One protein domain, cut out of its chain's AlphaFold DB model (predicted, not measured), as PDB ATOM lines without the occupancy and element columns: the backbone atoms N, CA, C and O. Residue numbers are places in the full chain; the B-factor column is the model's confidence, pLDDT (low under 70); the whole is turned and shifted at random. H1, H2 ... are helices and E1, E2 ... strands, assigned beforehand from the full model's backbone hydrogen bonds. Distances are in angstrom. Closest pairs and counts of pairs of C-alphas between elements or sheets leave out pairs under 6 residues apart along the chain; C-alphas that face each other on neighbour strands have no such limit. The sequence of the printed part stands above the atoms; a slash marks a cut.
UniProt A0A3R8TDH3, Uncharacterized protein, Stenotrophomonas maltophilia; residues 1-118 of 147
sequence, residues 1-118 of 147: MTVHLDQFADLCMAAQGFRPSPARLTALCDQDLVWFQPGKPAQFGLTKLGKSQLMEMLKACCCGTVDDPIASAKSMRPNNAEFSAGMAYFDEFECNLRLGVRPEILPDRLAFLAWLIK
ATOM      1  N   MET A   1     -15.718 -17.186  45.769       49.03
ATOM      2  CA  MET A   1     -14.384 -17.833  45.735       49.03
ATOM      3  C   MET A   1     -13.466 -17.406  46.893       49.03
ATOM      4  O   MET A   1     -12.535 -18.141  47.181       49.03
ATOM      5  N   THR A   2     -13.736 -16.301  47.604       60.19
ATOM      6  CA  THR A   2     -12.929 -15.789  48.740       60.19
ATOM      7  C   THR A   2     -13.035 -16.610  50.032       60.19
ATOM      8  O   THR A   2     -12.045 -16.760  50.737       60.19
ATOM      9  N   VAL A   3     -14.196 -17.221  50.297       62.97
ATOM     10  CA  VAL A   3     -14.467 -18.023  51.514       62.97
ATOM     11  C   VAL A   3     -13.426 -19.129  51.737       62.97
ATOM     12  O   VAL A   3     -13.032 -19.403  52.866       62.97
ATOM     13  N   HIS A   4     -12.927 -19.727  50.654       83.69
ATOM     14  CA  HIS A   4     -11.944 -20.807  50.729       83.69
ATOM     15  C   HIS A   4     -10.523 -20.310  51.060       83.69
ATOM     16  O   HIS A   4      -9.724 -21.075  51.595       83.69
ATOM     17  N   LEU A   5     -10.187 -19.052  50.748       91.75
ATOM     18  CA  LEU A   5      -8.890 -18.456  51.103       91.75
ATOM     19  C   LEU A   5      -8.888 -17.952  52.546       91.75
ATOM     20  O   LEU A   5      -7.899 -18.125  53.248       91.75
ATOM     21  N   ASP A   6     -10.016 -17.419  53.015       92.56
ATOM     22  CA  ASP A   6     -10.184 -17.022  54.412       92.56
ATOM     23  C   ASP A   6     -10.032 -18.208  55.369       92.56
ATOM     24  O   ASP A   6      -9.277 -18.140  56.337       92.56
ATOM     25  N   GLN A   7     -10.706 -19.321  55.079       94.44
ATOM     26  CA  GLN A   7     -10.559 -20.539  55.873       94.44
ATOM     27  C   GLN A   7      -9.121 -21.066  55.836       94.44
ATOM     28  O   GLN A   7      -8.606 -21.516  56.857       94.44
ATOM     29  N   PHE A   8      -8.450 -20.980  54.682       95.75
ATOM     30  CA  PHE A   8      -7.045 -21.359  54.566       95.75
ATOM     31  C   PHE A   8      -6.167 -20.486  55.476       95.75
ATOM     32  O   PHE A   8      -5.421 -21.030  56.287       95.75
ATOM     33  N   ALA A   9      -6.339 -19.162  55.437       95.62
ATOM     34  CA  ALA A   9      -5.625 -18.237  56.313       95.62
ATOM     35  C   ALA A   9      -5.858 -18.554  57.802       95.62
ATOM     36  O   ALA A   9      -4.918 -18.544  58.595       95.62
ATOM     37  N   ASP A  10      -7.079 -18.924  58.200       95.44
ATOM     38  CA  ASP A  10      -7.340 -19.289  59.597       95.44
ATOM     39  C   ASP A  10      -6.667 -20.586  60.033       95.44
ATOM     40  O   ASP A  10      -6.187 -20.681  61.166       95.44
ATOM     41  N   LEU A  11      -6.624 -21.591  59.156       96.06
ATOM     42  CA  LEU A  11      -5.882 -22.812  59.447       96.06
ATOM     43  C   LEU A  11      -4.377 -22.524  59.523       96.06
ATOM     44  O   LEU A  11      -3.706 -23.101  60.380       96.06
ATOM     45  N   CYS A  12      -3.853 -21.599  58.709       95.62
ATOM     46  CA  CYS A  12      -2.479 -21.110  58.830       95.62
ATOM     47  C   CYS A  12      -2.240 -20.417  60.179       95.62
ATOM     48  O   CYS A  12      -1.262 -20.733  60.851       95.62
ATOM     49  N   MET A  13      -3.138 -19.538  60.636       94.19
ATOM     50  CA  MET A  13      -3.038 -18.931  61.972       94.19
ATOM     51  C   MET A  13      -3.025 -19.984  63.084       94.19
ATOM     52  O   MET A  13      -2.161 -19.955  63.962       94.19
ATOM     53  N   ALA A  14      -3.949 -20.948  63.035       94.19
ATOM     54  CA  ALA A  14      -4.009 -22.025  64.018       94.19
ATOM     55  C   ALA A  14      -2.726 -22.882  64.003       94.19
ATOM     56  O   ALA A  14      -2.204 -23.237  65.062       94.19
ATOM     57  N   ALA A  15      -2.162 -23.143  62.819       94.75
ATOM     58  CA  ALA A  15      -0.877 -23.824  62.647       94.75
ATOM     59  C   ALA A  15       0.330 -23.029  63.184       94.75
ATOM     60  O   ALA A  15       1.378 -23.605  63.471       94.75
ATOM     61  N   GLN A  16       0.188 -21.718  63.363       92.44
ATOM     62  CA  GLN A  16       1.197 -20.856  63.983       92.44
ATOM     63  C   GLN A  16       0.981 -20.683  65.495       92.44
ATOM     64  O   GLN A  16       1.811 -20.089  66.177       92.44
ATOM     65  N   GLY A  17      -0.119 -21.214  66.038       90.69
ATOM     66  CA  GLY A  17      -0.491 -21.030  67.439       90.69
ATOM     67  C   GLY A  17      -1.182 -19.694  67.720       90.69
ATOM     68  O   GLY A  17      -1.265 -19.289  68.879       90.69
ATOM     69  N   PHE A  18      -1.708 -19.020  66.691       90.31
ATOM     70  CA  PHE A  18      -2.534 -17.823  66.831       90.31
ATOM     71  C   PHE A  18      -4.019 -18.155  66.735       90.31
ATOM     72  O   PHE A  18      -4.459 -18.935  65.892       90.31
ATOM     73  N   ARG A  19      -4.810 -17.551  67.626       87.44
ATOM     74  CA  ARG A  19      -6.244 -17.816  67.716       87.44
ATOM     75  C   ARG A  19      -6.978 -16.981  66.662       87.44
ATOM     76  O   ARG A  19      -6.874 -15.755  66.729       87.44
ATOM     77  N   PRO A  20      -7.768 -17.589  65.760       87.44
ATOM     78  CA  PRO A  20      -8.666 -16.831  64.895       87.44
ATOM     79  C   PRO A  20      -9.691 -16.030  65.713       87.44
ATOM     80  O   PRO A  20      -9.926 -16.308  66.895       87.44
ATOM     81  N   SER A  21     -10.354 -15.058  65.077       89.50
ATOM     82  CA  SER A  21     -11.452 -14.320  65.725       89.50
ATOM     83  C   SER A  21     -12.514 -15.283  66.295       89.50
ATOM     84  O   SER A  21     -12.718 -16.352  65.714       89.50
ATOM     85  N   PRO A  22     -13.231 -14.931  67.380       89.94
ATOM     86  CA  PRO A  22     -14.170 -15.847  68.031       89.94
ATOM     87  C   PRO A  22     -15.189 -16.495  67.083       89.94
ATOM     88  O   PRO A  22     -15.368 -17.705  67.140       89.94
ATOM     89  N   ALA A  23     -15.786 -15.721  66.170       91.81
ATOM     90  CA  ALA A  23     -16.753 -16.240  65.199       91.81
ATOM     91  C   ALA A  23     -16.128 -17.255  64.225       91.81
ATOM     92  O   ALA A  23     -16.709 -18.306  63.964       91.81
ATOM     93  N   ARG A  24     -14.916 -16.968  63.725       92.12
ATOM     94  CA  ARG A  24     -14.182 -17.864  62.814       92.12
ATOM     95  C   ARG A  24     -13.735 -19.131  63.536       92.12
ATOM     96  O   ARG A  24     -13.880 -20.220  62.999       92.12
ATOM     97  N   LEU A  25     -13.268 -19.010  64.779       92.06
ATOM     98  CA  LEU A  25     -12.910 -20.162  65.600       92.06
ATOM     99  C   LEU A  25     -14.109 -21.091  65.825       92.06
ATOM    100  O   LEU A  25     -13.962 -22.293  65.644       92.06
ATOM    101  N   THR A  26     -15.282 -20.551  66.174       93.31
ATOM    102  CA  THR A  26     -16.510 -21.351  66.309       93.31
ATOM    103  C   THR A  26     -16.818 -22.100  65.014       93.31
ATOM    104  O   THR A  26     -16.963 -23.315  65.048       93.31
ATOM    105  N   ALA A  27     -16.786 -21.414  63.867       94.00
ATOM    106  CA  ALA A  27     -17.033 -22.046  62.572       94.00
ATOM    107  C   ALA A  27     -16.028 -23.165  62.230       94.00
ATOM    108  O   ALA A  27     -16.396 -24.140  61.578       94.00
ATOM    109  N   LEU A  28     -14.762 -23.046  62.649       95.62
ATOM    110  CA  LEU A  28     -13.746 -24.089  62.455       95.62
ATOM    111  C   LEU A  28     -13.924 -25.268  63.417       95.62
ATOM    112  O   LEU A  28     -13.646 -26.403  63.036       95.62
ATOM    113  N   CYS A  29     -14.379 -25.014  64.646       94.75
ATOM    114  CA  CYS A  29     -14.731 -26.062  65.601       94.75
ATOM    115  C   CYS A  29     -15.962 -26.852  65.139       94.75
ATOM    116  O   CYS A  29     -15.947 -28.076  65.216       94.75
ATOM    117  N   ASP A  30     -16.979 -26.178  64.598       95.88
ATOM    118  CA  ASP A  30     -18.187 -26.820  64.059       95.88
ATOM    119  C   ASP A  30     -17.874 -27.745  62.868       95.88
ATOM    120  O   ASP A  30     -18.588 -28.714  62.617       95.88
ATOM    121  N   GLN A  31     -16.776 -27.471  62.155       95.56
ATOM    122  CA  GLN A  31     -16.249 -28.294  61.061       95.56
ATOM    123  C   GLN A  31     -15.229 -29.354  61.519       95.56
ATOM    124  O   GLN A  31     -14.637 -30.025  60.678       95.56
ATOM    125  N   ASP A  32     -14.977 -29.488  62.824       95.75
ATOM    126  CA  ASP A  32     -13.947 -30.369  63.397       95.75
ATOM    127  C   ASP A  32     -12.531 -30.115  62.843       95.75
ATOM    128  O   ASP A  32     -11.705 -31.020  62.750       95.75
ATOM    129  N   LEU A  33     -12.208 -28.875  62.459       96.25
ATOM    130  CA  LEU A  33     -10.877 -28.513  61.940       96.25
ATOM    131  C   LEU A  33      -9.945 -27.999  63.034       96.25
ATOM    132  O   LEU A  33      -8.728 -28.179  62.973       96.25
ATOM    133  N   VAL A  34     -10.519 -27.373  64.056       96.00
ATOM    134  CA  VAL A  34      -9.795 -26.835  65.206       96.00
ATOM    135  C   VAL A  34     -10.447 -27.361  66.474       96.00
ATOM    136  O   VAL A  34     -11.662 -27.291  66.627       96.00
ATOM    137  N   TRP A  35      -9.644 -27.860  67.408       94.38
ATOM    138  CA  TRP A  35     -10.102 -28.132  68.764       94.38
ATOM    139  C   TRP A  35      -9.889 -26.885  69.623       94.38
ATOM    140  O   TRP A  35      -8.919 -26.146  69.453       94.38
ATOM    141  N   PHE A  36     -10.791 -26.659  70.572       92.19
ATOM    142  CA  PHE A  36     -10.706 -25.563  71.530       92.19
ATOM    143  C   PHE A  36     -10.990 -26.093  72.933       92.19
ATOM    144  O   PHE A  36     -11.995 -26.762  73.163       92.19
ATOM    145  N   GLN A  37     -10.111 -25.773  73.878       90.62
ATOM    146  CA  GLN A  37     -10.309 -26.039  75.294       90.62
ATOM    147  C   GLN A  37     -10.342 -24.705  76.059       90.62
ATOM    148  O   GLN A  37      -9.324 -24.003  76.126       90.62
ATOM    149  N   PRO A  38     -11.484 -24.339  76.670       86.94
ATOM    150  CA  PRO A  38     -11.561 -23.142  77.498       86.94
ATOM    151  C   PRO A  38     -10.656 -23.282  78.734       86.94
ATOM    152  O   PRO A  38     -10.571 -24.349  79.341       86.94
ATOM    153  N   GLY A  39      -9.976 -22.201  79.119       84.75
ATOM    154  CA  GLY A  39      -9.016 -22.209  80.226       84.75
ATOM    155  C   GLY A  39      -8.314 -20.864  80.431       84.75
ATOM    156  O   GLY A  39      -8.661 -19.867  79.793       84.75
ATOM    157  N   LYS A  40      -7.319 -20.839  81.327       82.19
ATOM    158  CA  LYS A  40      -6.422 -19.695  81.572       82.19
ATOM    159  C   LYS A  40      -4.953 -20.177  81.549       82.19
ATOM    160  O   LYS A  40      -4.473 -20.616  82.591       82.19
ATOM    161  N   PRO A  41      -4.249 -20.119  80.401       82.56
ATOM    162  CA  PRO A  41      -4.725 -19.633  79.103       82.56
ATOM    163  C   PRO A  41      -5.679 -20.626  78.421       82.56
ATOM    164  O   PRO A  41      -5.650 -21.826  78.694       82.56
ATOM    165  N   ALA A  42      -6.543 -20.117  77.540       86.50
ATOM    166  CA  ALA A  42      -7.336 -20.971  76.660       86.50
ATOM    167  C   ALA A  42      -6.404 -21.669  75.664       86.50
ATOM    168  O   ALA A  42      -5.462 -21.050  75.167       86.50
ATOM    169  N   GLN A  43      -6.673 -22.938  75.377       89.69
ATOM    170  CA  GLN A  43      -5.879 -23.729  74.443       89.69
ATOM    171  C   GLN A  43      -6.685 -24.021  73.189       89.69
ATOM    172  O   GLN A  43      -7.908 -24.156  73.230       89.69
ATOM    173  N   PHE A  44      -5.992 -24.118  72.068       91.75
ATOM    174  CA  PHE A  44      -6.571 -24.482  70.788       91.75
ATOM    175  C   PHE A  44      -5.479 -25.041  69.884       91.75
ATOM    176  O   PHE A  44      -4.289 -24.859  70.142       91.75
ATOM    177  N   GLY A  45      -5.895 -25.693  68.811       94.00
ATOM    178  CA  GLY A  45      -4.987 -26.188  67.792       94.00
ATOM    179  C   GLY A  45      -5.734 -26.944  66.711       94.00
ATOM    180  O   GLY A  45      -6.941 -27.160  66.800       94.00
ATOM    181  N   LEU A  46      -5.016 -27.352  65.674       96.62
ATOM    182  CA  LEU A  46      -5.607 -28.127  64.592       96.62
ATOM    183  C   LEU A  46      -5.956 -29.543  65.056       96.62
ATOM    184  O   LEU A  46      -5.165 -30.197  65.738       96.62
ATOM    185  N   THR A  47      -7.116 -30.048  64.646       96.81
ATOM    186  CA  THR A  47      -7.460 -31.471  64.786       96.81
ATOM    187  C   THR A  47      -6.679 -32.311  63.773       96.81
ATOM    188  O   THR A  47      -5.969 -31.792  62.908       96.81
ATOM    189  N   LYS A  48      -6.828 -33.641  63.813       96.12
ATOM    190  CA  LYS A  48      -6.293 -34.500  62.741       96.12
ATOM    191  C   LYS A  48      -6.866 -34.121  61.368       96.12
ATOM    192  O   LYS A  48      -6.107 -34.081  60.402       96.12
ATOM    193  N   LEU A  49      -8.164 -33.821  61.303       96.50
ATOM    194  CA  LEU A  49      -8.840 -33.419  60.072       96.50
ATOM    195  C   LEU A  49      -8.331 -32.059  59.584       96.50
ATOM    196  O   LEU A  49      -7.897 -31.954  58.440       96.50
ATOM    197  N   GLY A  50      -8.271 -31.058  60.467       96.75
ATOM    198  CA  GLY A  50      -7.767 -29.726  60.127       96.75
ATOM    199  C   GLY A  50      -6.330 -29.737  59.617       96.75
ATOM    200  O   GLY A  50      -6.015 -29.053  58.648       96.75
ATOM    201  N   LYS A  51      -5.464 -30.575  60.200       97.12
ATOM    202  CA  LYS A  51      -4.099 -30.774  59.692       97.12
ATOM    203  C   LYS A  51      -4.071 -31.399  58.304       97.12
ATOM    204  O   LYS A  51      -3.286 -30.955  57.471       97.12
ATOM    205  N   SER A  52      -4.894 -32.421  58.060       96.56
ATOM    206  CA  SER A  52      -4.981 -33.069  56.746       96.56
ATOM    207  C   SER A  52      -5.438 -32.073  55.686       96.56
ATOM    208  O   SER A  52      -4.772 -31.915  54.667       96.56
ATOM    209  N   GLN A  53      -6.508 -31.333  55.975       96.50
ATOM    210  CA  GLN A  53      -7.057 -30.340  55.061       96.50
ATOM    211  C   GLN A  53      -6.073 -29.194  54.799       96.50
ATOM    212  O   GLN A  53      -5.864 -28.810  53.651       96.50
ATOM    213  N   LEU A  54      -5.415 -28.673  55.839       96.75
ATOM    214  CA  LEU A  54      -4.374 -27.662  55.667       96.75
ATOM    215  C   LEU A  54      -3.230 -28.185  54.789       96.75
ATOM    216  O   LEU A  54      -2.766 -27.482  53.894       96.75
ATOM    217  N   MET A  55      -2.803 -29.428  55.007       96.12
ATOM    218  CA  MET A  55      -1.735 -30.043  54.227       96.12
ATOM    219  C   MET A  55      -2.105 -30.215  52.751       96.12
ATOM    220  O   MET A  55      -1.275 -29.968  51.881       96.12
ATOM    221  N   GLU A  56      -3.341 -30.608  52.447       95.31
ATOM    222  CA  GLU A  56      -3.840 -30.696  51.071       95.31
ATOM    223  C   GLU A  56      -3.854 -29.330  50.380       95.31
ATOM    224  O   GLU A  56      -3.390 -29.209  49.245       95.31
ATOM    225  N   MET A  57      -4.303 -28.283  51.078       95.44
ATOM    226  CA  MET A  57      -4.300 -26.922  50.535       95.44
ATOM    227  C   MET A  57      -2.883 -26.398  50.279       95.44
ATOM    228  O   MET A  57      -2.641 -25.776  49.245       95.44
ATOM    229  N   LEU A  58      -1.930 -26.685  51.172       95.38
ATOM    230  CA  LEU A  58      -0.520 -26.325  50.986       95.38
ATOM    231  C   LEU A  58       0.111 -27.075  49.808       95.38
ATOM    232  O   LEU A  58       0.777 -26.461  48.978       95.38
ATOM    233  N   LYS A  59      -0.145 -28.383  49.682       94.19
ATOM    234  CA  LYS A  59       0.318 -29.186  48.537       94.19
ATOM    235  C   LYS A  59      -0.205 -28.644  47.211       94.19
ATOM    236  O   LYS A  59       0.552 -28.580  46.253       94.19
ATOM    237  N   ALA A  60      -1.465 -28.211  47.166       93.00
ATOM    238  CA  ALA A  60      -2.068 -27.628  45.969       93.00
ATOM    239  C   ALA A  60      -1.446 -26.280  45.553       93.00
ATOM    240  O   ALA A  60      -1.655 -25.841  44.426       93.00
ATOM    241  N   CYS A  61      -0.709 -25.620  46.451       92.94
ATOM    242  CA  CYS A  61       0.027 -24.390  46.159       92.94
ATOM    243  C   CYS A  61       1.507 -24.650  45.846       92.94
ATOM    244  O   CYS A  61       2.219 -23.719  45.485       92.94
ATOM    245  N   CYS A  62       1.993 -25.882  46.016       92.44
ATOM    246  CA  CYS A  62       3.396 -26.203  45.820       92.44
ATOM    247  C   CYS A  62       3.742 -26.282  44.339       92.44
ATOM    248  O   CYS A  62       3.060 -26.954  43.563       92.44
ATOM    249  N   CYS A  63       4.850 -25.658  43.964       87.56
ATOM    250  CA  CYS A  63       5.429 -25.850  42.649       87.56
ATOM    251  C   CYS A  63       6.237 -27.151  42.605       87.56
ATOM    252  O   CYS A  63       6.995 -27.456  43.529       87.56
ATOM    253  N   GLY A  64       6.104 -27.918  41.524       85.31
ATOM    254  CA  GLY A  64       6.863 -29.157  41.334       85.31
ATOM    255  C   GLY A  64       6.350 -30.348  42.153       85.31
ATOM    256  O   GLY A  64       5.157 -30.473  42.430       85.31
ATOM    257  N   THR A  65       7.248 -31.281  42.475       85.62
ATOM    258  CA  THR A  65       6.913 -32.533  43.166       85.62
ATOM    259  C   THR A  65       6.756 -32.321  44.672       85.62
ATOM    260  O   THR A  65       7.596 -31.712  45.330       85.62
ATOM    261  N   VAL A  66       5.672 -32.858  45.241       88.62
ATOM    262  CA  VAL A  66       5.344 -32.693  46.669       88.62
ATOM    263  C   VAL A  66       5.864 -33.823  47.556       88.62
ATOM    264  O   VAL A  66       5.984 -33.635  48.763       88.62
ATOM    265  N   ASP A  67       6.175 -34.993  47.000       88.19
ATOM    266  CA  ASP A  67       6.485 -36.182  47.803       88.19
ATOM    267  C   ASP A  67       7.810 -36.053  48.568       88.19
ATOM    268  O   ASP A  67       7.860 -36.356  49.765       88.19
ATOM    269  N   ASP A  68       8.855 -35.525  47.923       85.81
ATOM    270  CA  ASP A  68      10.177 -35.364  48.540       85.81
ATOM    271  C   ASP A  68      10.164 -34.362  49.715       85.81
ATOM    272  O   ASP A  68      10.636 -34.714  50.805       85.81
ATOM    273  N   PRO A  69       9.557 -33.158  49.591       85.75
ATOM    274  CA  PRO A  69       9.348 -32.253  50.723       85.75
ATOM    275  C   PRO A  69       8.628 -32.883  51.916       85.75
ATOM    276  O   PRO A  69       9.039 -32.719  53.068       85.75
ATOM    277  N   ILE A  70       7.554 -33.629  51.650       90.25
ATOM    278  CA  ILE A  70       6.722 -34.240  52.692       90.25
ATOM    279  C   ILE A  70       7.465 -35.387  53.384       90.25
ATOM    280  O   ILE A  70       7.311 -35.592  54.592       90.25
ATOM    281  N   ALA A  71       8.294 -36.129  52.649       89.19
ATOM    282  CA  ALA A  71       9.175 -37.134  53.228       89.19
ATOM    283  C   ALA A  71      10.244 -36.489  54.128       89.19
ATOM    284  O   ALA A  71      10.418 -36.931  55.269       89.19
ATOM    285  N   SER A  72      10.887 -35.414  53.658       87.69
ATOM    286  CA  SER A  72      11.928 -34.666  54.383       87.69
ATOM    287  C   SER A  72      11.433 -34.090  55.716       87.69
ATOM    288  O   SER A  72      12.124 -34.154  56.737       87.69
ATOM    289  N   ALA A  73      10.177 -33.637  55.765       89.75
ATOM    290  CA  ALA A  73       9.548 -33.123  56.982       89.75
ATOM    291  C   ALA A  73       9.599 -34.100  58.178       89.75
ATOM    292  O   ALA A  73       9.543 -33.681  59.334       89.75
ATOM    293  N   LYS A  74       9.713 -35.419  57.946       87.38
ATOM    294  CA  LYS A  74       9.755 -36.416  59.031       87.38
ATOM    295  C   LYS A  74      11.043 -36.362  59.855       87.38
ATOM    296  O   LYS A  74      10.975 -36.638  61.055       87.38
ATOM    297  N   SER A  75      12.171 -36.044  59.228       89.81
ATOM    298  CA  SER A  75      13.507 -36.011  59.841       89.81
ATOM    299  C   SER A  75      14.019 -34.593  60.094       89.81
ATOM    300  O   SER A  75      15.063 -34.432  60.723       89.81
ATOM    301  N   MET A  76      13.289 -33.572  59.645       93.00
ATOM    302  CA  MET A  76      13.675 -32.173  59.793       93.00
ATOM    303  C   MET A  76      13.832 -31.761  61.267       93.00
ATOM    304  O   MET A  76      13.029 -32.123  62.134       93.00
ATOM    305  N   ARG A  77      14.889 -30.996  61.553       93.06
ATOM    306  CA  ARG A  77      15.187 -30.389  62.859       93.06
ATOM    307  C   ARG A  77      15.700 -28.966  62.628       93.06
ATOM    308  O   ARG A  77      16.914 -28.774  62.628       93.06
ATOM    309  N   PRO A  78      14.802 -27.997  62.375       92.69
ATOM    310  CA  PRO A  78      15.208 -26.632  62.075       92.69
ATOM    311  C   PRO A  78      15.974 -26.031  63.253       92.69
ATOM    312  O   PRO A  78      15.557 -26.165  64.405       92.69
ATOM    313  N   ASN A  79      17.080 -25.351  62.972       94.69
ATOM    314  CA  ASN A  79      17.736 -24.496  63.954       94.69
ATOM    315  C   ASN A  79      16.932 -23.195  64.166       94.69
ATOM    316  O   ASN A  79      15.958 -22.922  63.466       94.69
ATOM    317  N   ASN A  80      17.343 -22.356  65.122       95.44
ATOM    318  CA  ASN A  80      16.606 -21.130  65.463       95.44
ATOM    319  C   ASN A  80      16.436 -20.161  64.278       95.44
ATOM    320  O   ASN A  80      15.393 -19.514  64.167       95.44
ATOM    321  N   ALA A  81      17.439 -20.045  63.401       95.56
ATOM    322  CA  ALA A  81      17.377 -19.157  62.242       95.56
ATOM    323  C   ALA A  81      16.427 -19.710  61.171       95.56
ATOM    324  O   ALA A  81      15.583 -18.977  60.663       95.56
ATOM    325  N   GLU A  82      16.510 -21.011  60.888       94.38
ATOM    326  CA  GLU A  82      15.610 -21.706  59.959       94.38
ATOM    327  C   GLU A  82      14.161 -21.664  60.445       94.38
ATOM    328  O   GLU A  82      13.256 -21.372  59.665       94.38
ATOM    329  N   PHE A  83      13.945 -21.885  61.744       95.12
ATOM    330  CA  PHE A  83      12.629 -21.782  62.365       95.12
ATOM    331  C   PHE A  83      12.058 -20.370  62.229       95.12
ATOM    332  O   PHE A  83      10.927 -20.203  61.783       95.12
ATOM    333  N   SER A  84      12.851 -19.347  62.555       95.69
ATOM    334  CA  SER A  84      12.412 -17.950  62.464       95.69
ATOM    335  C   SER A  84      12.086 -17.551  61.023       95.69
ATOM    336  O   SER A  84      11.048 -16.942  60.775       95.69
ATOM    337  N   ALA A  85      12.927 -17.938  60.060       95.56
ATOM    338  CA  ALA A  85      12.690 -17.675  58.643       95.56
ATOM    339  C   ALA A  85      11.456 -18.423  58.110       95.56
ATOM    340  O   ALA A  85      10.697 -17.877  57.312       95.56
ATOM    341  N   GLY A  86      11.247 -19.665  58.548       95.44
ATOM    342  CA  GLY A  86      10.074 -20.456  58.191       95.44
ATOM    343  C   GLY A  86       8.775 -19.873  58.754       95.44
ATOM    344  O   GLY A  86       7.781 -19.807  58.035       95.44
ATOM    345  N   MET A  87       8.791 -19.390  59.998       96.25
ATOM    346  CA  MET A  87       7.643 -18.707  60.603       96.25
ATOM    347  C   MET A  87       7.345 -17.366  59.926       96.25
ATOM    348  O   MET A  87       6.186 -17.093  59.643       96.25
ATOM    349  N   ALA A  88       8.369 -16.569  59.600       96.06
ATOM    350  CA  ALA A  88       8.191 -15.312  58.868       96.06
ATOM    351  C   ALA A  88       7.565 -15.538  57.482       96.06
ATOM    352  O   ALA A  88       6.642 -14.829  57.093       96.06
ATOM    353  N   TYR A  89       8.015 -16.573  56.767       96.50
ATOM    354  CA  TYR A  89       7.383 -16.984  55.515       96.50
ATOM    355  C   TYR A  89       5.918 -17.390  55.719       96.50
ATOM    356  O   TYR A  89       5.066 -17.069  54.894       96.50
ATOM    357  N   PHE A  90       5.607 -18.114  56.799       95.94
ATOM    358  CA  PHE A  90       4.245 -18.585  57.030       95.94
ATOM    359  C   PHE A  90       3.274 -17.441  57.353       95.94
ATOM    360  O   PHE A  90       2.133 -17.467  56.892       95.94
ATOM    361  N   ASP A  91       3.748 -16.431  58.080       95.38
ATOM    362  CA  ASP A  91       3.033 -15.181  58.346       95.38
ATOM    363  C   ASP A  91       2.757 -14.406  57.045       95.38
ATOM    364  O   ASP A  91       1.614 -14.059  56.747       95.38
ATOM    365  N   GLU A  92       3.772 -14.236  56.191       96.56
ATOM    366  CA  GLU A  92       3.611 -13.597  54.879       96.56
ATOM    367  C   GLU A  92       2.640 -14.369  53.967       96.56
ATOM    368  O   GLU A  92       1.795 -13.778  53.287       96.56
ATOM    369  N   PHE A  93       2.734 -15.699  53.950       96.12
ATOM    370  CA  PHE A  93       1.834 -16.557  53.186       96.12
ATOM    371  C   PHE A  93       0.377 -16.371  53.631       96.12
ATOM    372  O   PHE A  93      -0.517 -16.206  52.801       96.12
ATOM    373  N   GLU A  94       0.147 -16.346  54.944       95.44
ATOM    374  CA  GLU A  94      -1.162 -16.116  55.550       95.44
ATOM    375  C   GLU A  94      -1.718 -14.725  55.212       95.44
ATOM    376  O   GLU A  94      -2.874 -14.610  54.789       95.44
ATOM    377  N   CYS A  95      -0.880 -13.687  55.280       95.00
ATOM    378  CA  CYS A  95      -1.258 -12.328  54.910       95.00
ATOM    379  C   CYS A  95      -1.696 -12.245  53.441       95.00
ATOM    380  O   CYS A  95      -2.733 -11.656  53.132       95.00
ATOM    381  N   ASN A  96      -0.958 -12.882  52.530       95.88
ATOM    382  CA  ASN A  96      -1.326 -12.929  51.115       95.88
ATOM    383  C   ASN A  96      -2.682 -13.613  50.889       95.88
ATOM    384  O   ASN A  96      -3.503 -13.094  50.126       95.88
ATOM    385  N   LEU A  97      -2.969 -14.712  51.601       95.38
ATOM    386  CA  LEU A  97      -4.281 -15.367  51.543       95.38
ATOM    387  C   LEU A  97      -5.412 -14.411  51.943       95.38
ATOM    388  O   LEU A  97      -6.454 -14.391  51.282       95.38
ATOM    389  N   ARG A  98      -5.202 -13.578  52.971       93.12
ATOM    390  CA  ARG A  98      -6.178 -12.552  53.392       93.12
ATOM    391  C   ARG A  98      -6.367 -11.443  52.368       93.12
ATOM    392  O   ARG A  98      -7.459 -10.892  52.263       93.12
ATOM    393  N   LEU A  99      -5.331 -11.140  51.593       94.00
ATOM    394  CA  LEU A  99      -5.409 -10.218  50.460       94.00
ATOM    395  C   LEU A  99      -6.079 -10.852  49.227       94.00
ATOM    396  O   LEU A  99      -6.218 -10.198  48.196       94.00
ATOM    397  N   GLY A 100      -6.515 -12.113  49.319       93.81
ATOM    398  CA  GLY A 100      -7.140 -12.844  48.218       93.81
ATOM    399  C   GLY A 100      -6.136 -13.406  47.211       93.81
ATOM    400  O   GLY A 100      -6.541 -13.898  46.157       93.81
ATOM    401  N   VAL A 101      -4.841 -13.356  47.527       93.44
ATOM    402  CA  VAL A 101      -3.763 -13.911  46.711       93.44
ATOM    403  C   VAL A 101      -3.454 -15.314  47.212       93.44
ATOM    404  O   VAL A 101      -3.324 -15.539  48.408       93.44
ATOM    405  N   ARG A 102      -3.326 -16.280  46.301       92.62
ATOM    406  CA  ARG A 102      -2.843 -17.626  46.627       92.62
ATOM    407  C   ARG A 102      -1.378 -17.732  46.197       92.62
ATOM    408  O   ARG A 102      -1.150 -17.864  44.996       92.62
ATOM    409  N   PRO A 103      -0.407 -17.644  47.123       92.31
ATOM    410  CA  PRO A 103       1.001 -17.715  46.762       92.31
ATOM    411  C   PRO A 103       1.390 -19.118  46.308       92.31
ATOM    412  O   PRO A 103       0.853 -20.115  46.792       92.31
ATOM    413  N   GLU A 104       2.365 -19.180  45.413       94.56
ATOM    414  CA  GLU A 104       3.067 -20.411  45.072       94.56
ATOM    415  C   GLU A 104       4.088 -20.744  46.171       94.56
ATOM    416  O   GLU A 104       4.753 -19.855  46.706       94.56
ATOM    417  N   ILE A 105       4.193 -22.021  46.537       94.12
ATOM    418  CA  ILE A 105       5.059 -22.507  47.615       94.12
ATOM    419  C   ILE A 105       6.230 -23.271  47.005       94.12
ATOM    420  O   ILE A 105       6.033 -24.225  46.253       94.12
ATOM    421  N   LEU A 106       7.450 -22.895  47.384       93.31
ATOM    422  CA  LEU A 106       8.644 -23.652  47.018       93.31
ATOM    423  C   LEU A 106       8.746 -24.969  47.821       93.31
ATOM    424  O   LEU A 106       8.312 -25.018  48.978       93.31
ATOM    425  N   PRO A 107       9.351 -26.036  47.264       92.19
ATOM    426  CA  PRO A 107       9.424 -27.348  47.914       92.19
ATOM    427  C   PRO A 107      10.056 -27.332  49.320       92.19
ATOM    428  O   PRO A 107       9.579 -28.005  50.232       92.19
ATOM    429  N   ASP A 108      11.100 -26.533  49.534       89.62
ATOM    430  CA  ASP A 108      11.769 -26.359  50.831       89.62
ATOM    431  C   ASP A 108      10.846 -25.721  51.884       89.62
ATOM    432  O   ASP A 108      10.808 -26.152  53.042       89.62
ATOM    433  N   ARG A 109      10.033 -24.743  51.470       94.31
ATOM    434  CA  ARG A 109       9.020 -24.108  52.321       94.31
ATOM    435  C   ARG A 109       7.903 -25.076  52.672       94.31
ATOM    436  O   ARG A 109       7.506 -25.137  53.836       94.31
ATOM    437  N   LEU A 110       7.445 -25.886  51.714       95.50
ATOM    438  CA  LEU A 110       6.455 -26.930  51.983       95.50
ATOM    439  C   LEU A 110       6.971 -27.932  53.027       95.50
ATOM    440  O   LEU A 110       6.220 -28.308  53.928       95.50
ATOM    441  N   ALA A 111       8.243 -28.333  52.944       94.81
ATOM    442  CA  ALA A 111       8.844 -29.255  53.907       94.81
ATOM    443  C   ALA A 111       8.825 -28.687  55.339       94.81
ATOM    444  O   ALA A 111       8.431 -29.391  56.274       94.81
ATOM    445  N   PHE A 112       9.177 -27.406  55.509       96.31
ATOM    446  CA  PHE A 112       9.101 -26.729  56.808       96.31
ATOM    447  C   PHE A 112       7.665 -26.664  57.343       96.31
ATOM    448  O   PHE A 112       7.416 -27.040  58.489       96.31
ATOM    449  N   LEU A 113       6.702 -26.240  56.519       96.44
ATOM    450  CA  LEU A 113       5.298 -26.147  56.931       96.44
ATOM    451  C   LEU A 113       4.717 -27.517  57.303       96.44
ATOM    452  O   LEU A 113       3.991 -27.645  58.290       96.44
ATOM    453  N   ALA A 114       5.073 -28.562  56.556       96.06
ATOM    454  CA  ALA A 114       4.672 -29.929  56.859       96.06
ATOM    455  C   ALA A 114       5.255 -30.443  58.173       96.06
ATOM    456  O   ALA A 114       4.542 -31.100  58.939       96.06
ATOM    457  N   TRP A 115       6.514 -30.114  58.464       96.81
ATOM    458  CA  TRP A 115       7.118 -30.395  59.760       96.81
ATOM    459  C   TRP A 115       6.370 -29.658  60.881       96.81
ATOM    460  O   TRP A 115       5.913 -30.301  61.825       96.81
ATOM    461  N   LEU A 116       6.142 -28.350  60.735       95.81
ATOM    462  CA  LEU A 116       5.472 -27.522  61.742       95.81
ATOM    463  C   LEU A 116       4.081 -28.069  62.101       95.81
ATOM    464  O   LEU A 116       3.768 -28.275  63.273       95.81
ATOM    465  N   ILE A 117       3.257 -28.372  61.093       95.44
ATOM    466  CA  ILE A 117       1.892 -28.898  61.270       95.44
ATOM    467  C   ILE A 117       1.902 -30.266  61.965       95.44
ATOM    468  O   ILE A 117       1.028 -30.574  62.788       95.44
ATOM    469  N   LYS A 118       2.889 -31.109  61.643       93.50
ATOM    470  CA  LYS A 118       3.045 -32.428  62.257       93.50
ATOM    471  C   LYS A 118       3.369 -32.320  63.747       93.50
ATOM    472  O   LYS A 118       2.759 -33.055  64.522       93.50
TER     473      LYS A 118
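This is residues 1 to 118 of the 147 residues of an uncharacterized protein of Stenotrophomonas maltophilia (UniProt A0A3R8TDH3). Two antiparallel pairs of helices, H1 with H5 and H3 with H6, are stacked crosswise to make the body: H1 crosses H3, and H5, the longest helix, crosses H6. At one end a small strand hairpin, E1 and E2, packs on H1 and has the short helix H2 beside E1; at the opposite end the short helix H4 packs on H6. The printed part has 118 residues with six named helices and two named strands, in the order H1, H2, E1, E2, H3, H4, H5, H6, and the class is mostly helix. The sheet is E1 - E2, antiparallel. The whole is compact, with a radius of gyration of the C-alphas of 14.0 A and spans of 36, 34 and 23 A.

H1 is residues 3 to 15, and H5 is residues 80 to 98; they touch at a shallow tilt of 22 degrees, opposite ways. Their closest C-alphas, those of Ala 9 and Glu 94, are 5.0 A apart, and H5 touches H1 with residues 90 to 98 alone. H2, residues 22 to 30, is close to H1 but not clearly touching it, about perpendicular at 88 degrees, with C-alphas 10 and 24 at 7.7 A. E1, residues 34 to 37, comes closest to H2 at the C-alphas of Val 34 and Leu 28, 5.5 A apart. E2, residues 43 to 46, forms a hairpin with E1, antiparallel at 164 degrees; N 35 and O 45 are within hydrogen-bond range at 2.9 A, and so are N 43 and O 37 at 3.0 A. The closest C-alphas of H1 and E2 are those of Ala 14 and Gly 45, 5.7 A apart. H3, residues 48 to 59, touches H1 at a steep tilt of 66 degrees, opposite ways, with the C-alphas of Leu 54 and Leu 11 closest at 6.3 A; H1 does so with residues 8 to 12 alone. The hub is H6, residues 107 to 118, which touches three helices. It touches H3 at a shallow tilt of 5 degrees, opposite ways, with the C-alphas of Ile 117 and Lys 51 closest at 6.5 A. It touches H4, residues 67 to 72, at a steep tilt of 62 degrees, the same way; the C-alphas of Ala 111 and Pro 69 are closest at 4.4 A. It touches H5 about perpendicular at 86 degrees, with the C-alphas of Phe 112 and Gly 86 closest at 6.5 A; H6 does so with residues 109 to 113 alone. H3 and H5 are apart. In H1, H2, H3, H4, H5 and H6 every O i to N i+4 pair is within hydrogen-bond range.

H1 begins at C-alpha 3, (-14.467, -18.023, 51.514), and is 18.5 A long from first to last C-alpha. H2 measures 12.3 A, E1 10.1 A and E2 10.8 A. H3 is 16.5 A long and H4 8.7 A. H5 runs 27.2 A, from C-alpha 80 at (16.606, -21.130, 65.463) to C-alpha 98. H6, 16.5 A long, ends at C-alpha 118, (3.045, -32.428, 62.257).

The two C-alphas farthest apart are those of Lys 40, in the tight link from E1 to E2, and Gly 64, in the short link from H3 to H4, at 43.4 A. The C-alphas of Met 1 and Lys 118 are 28.1 A apart. The printed part has no cut, and no link is long. It begins at the chain's first residue. The mean pLDDT of the printed part is 92.1, and residues 1 to 3, of which residue 3 belongs to H1, are under 70.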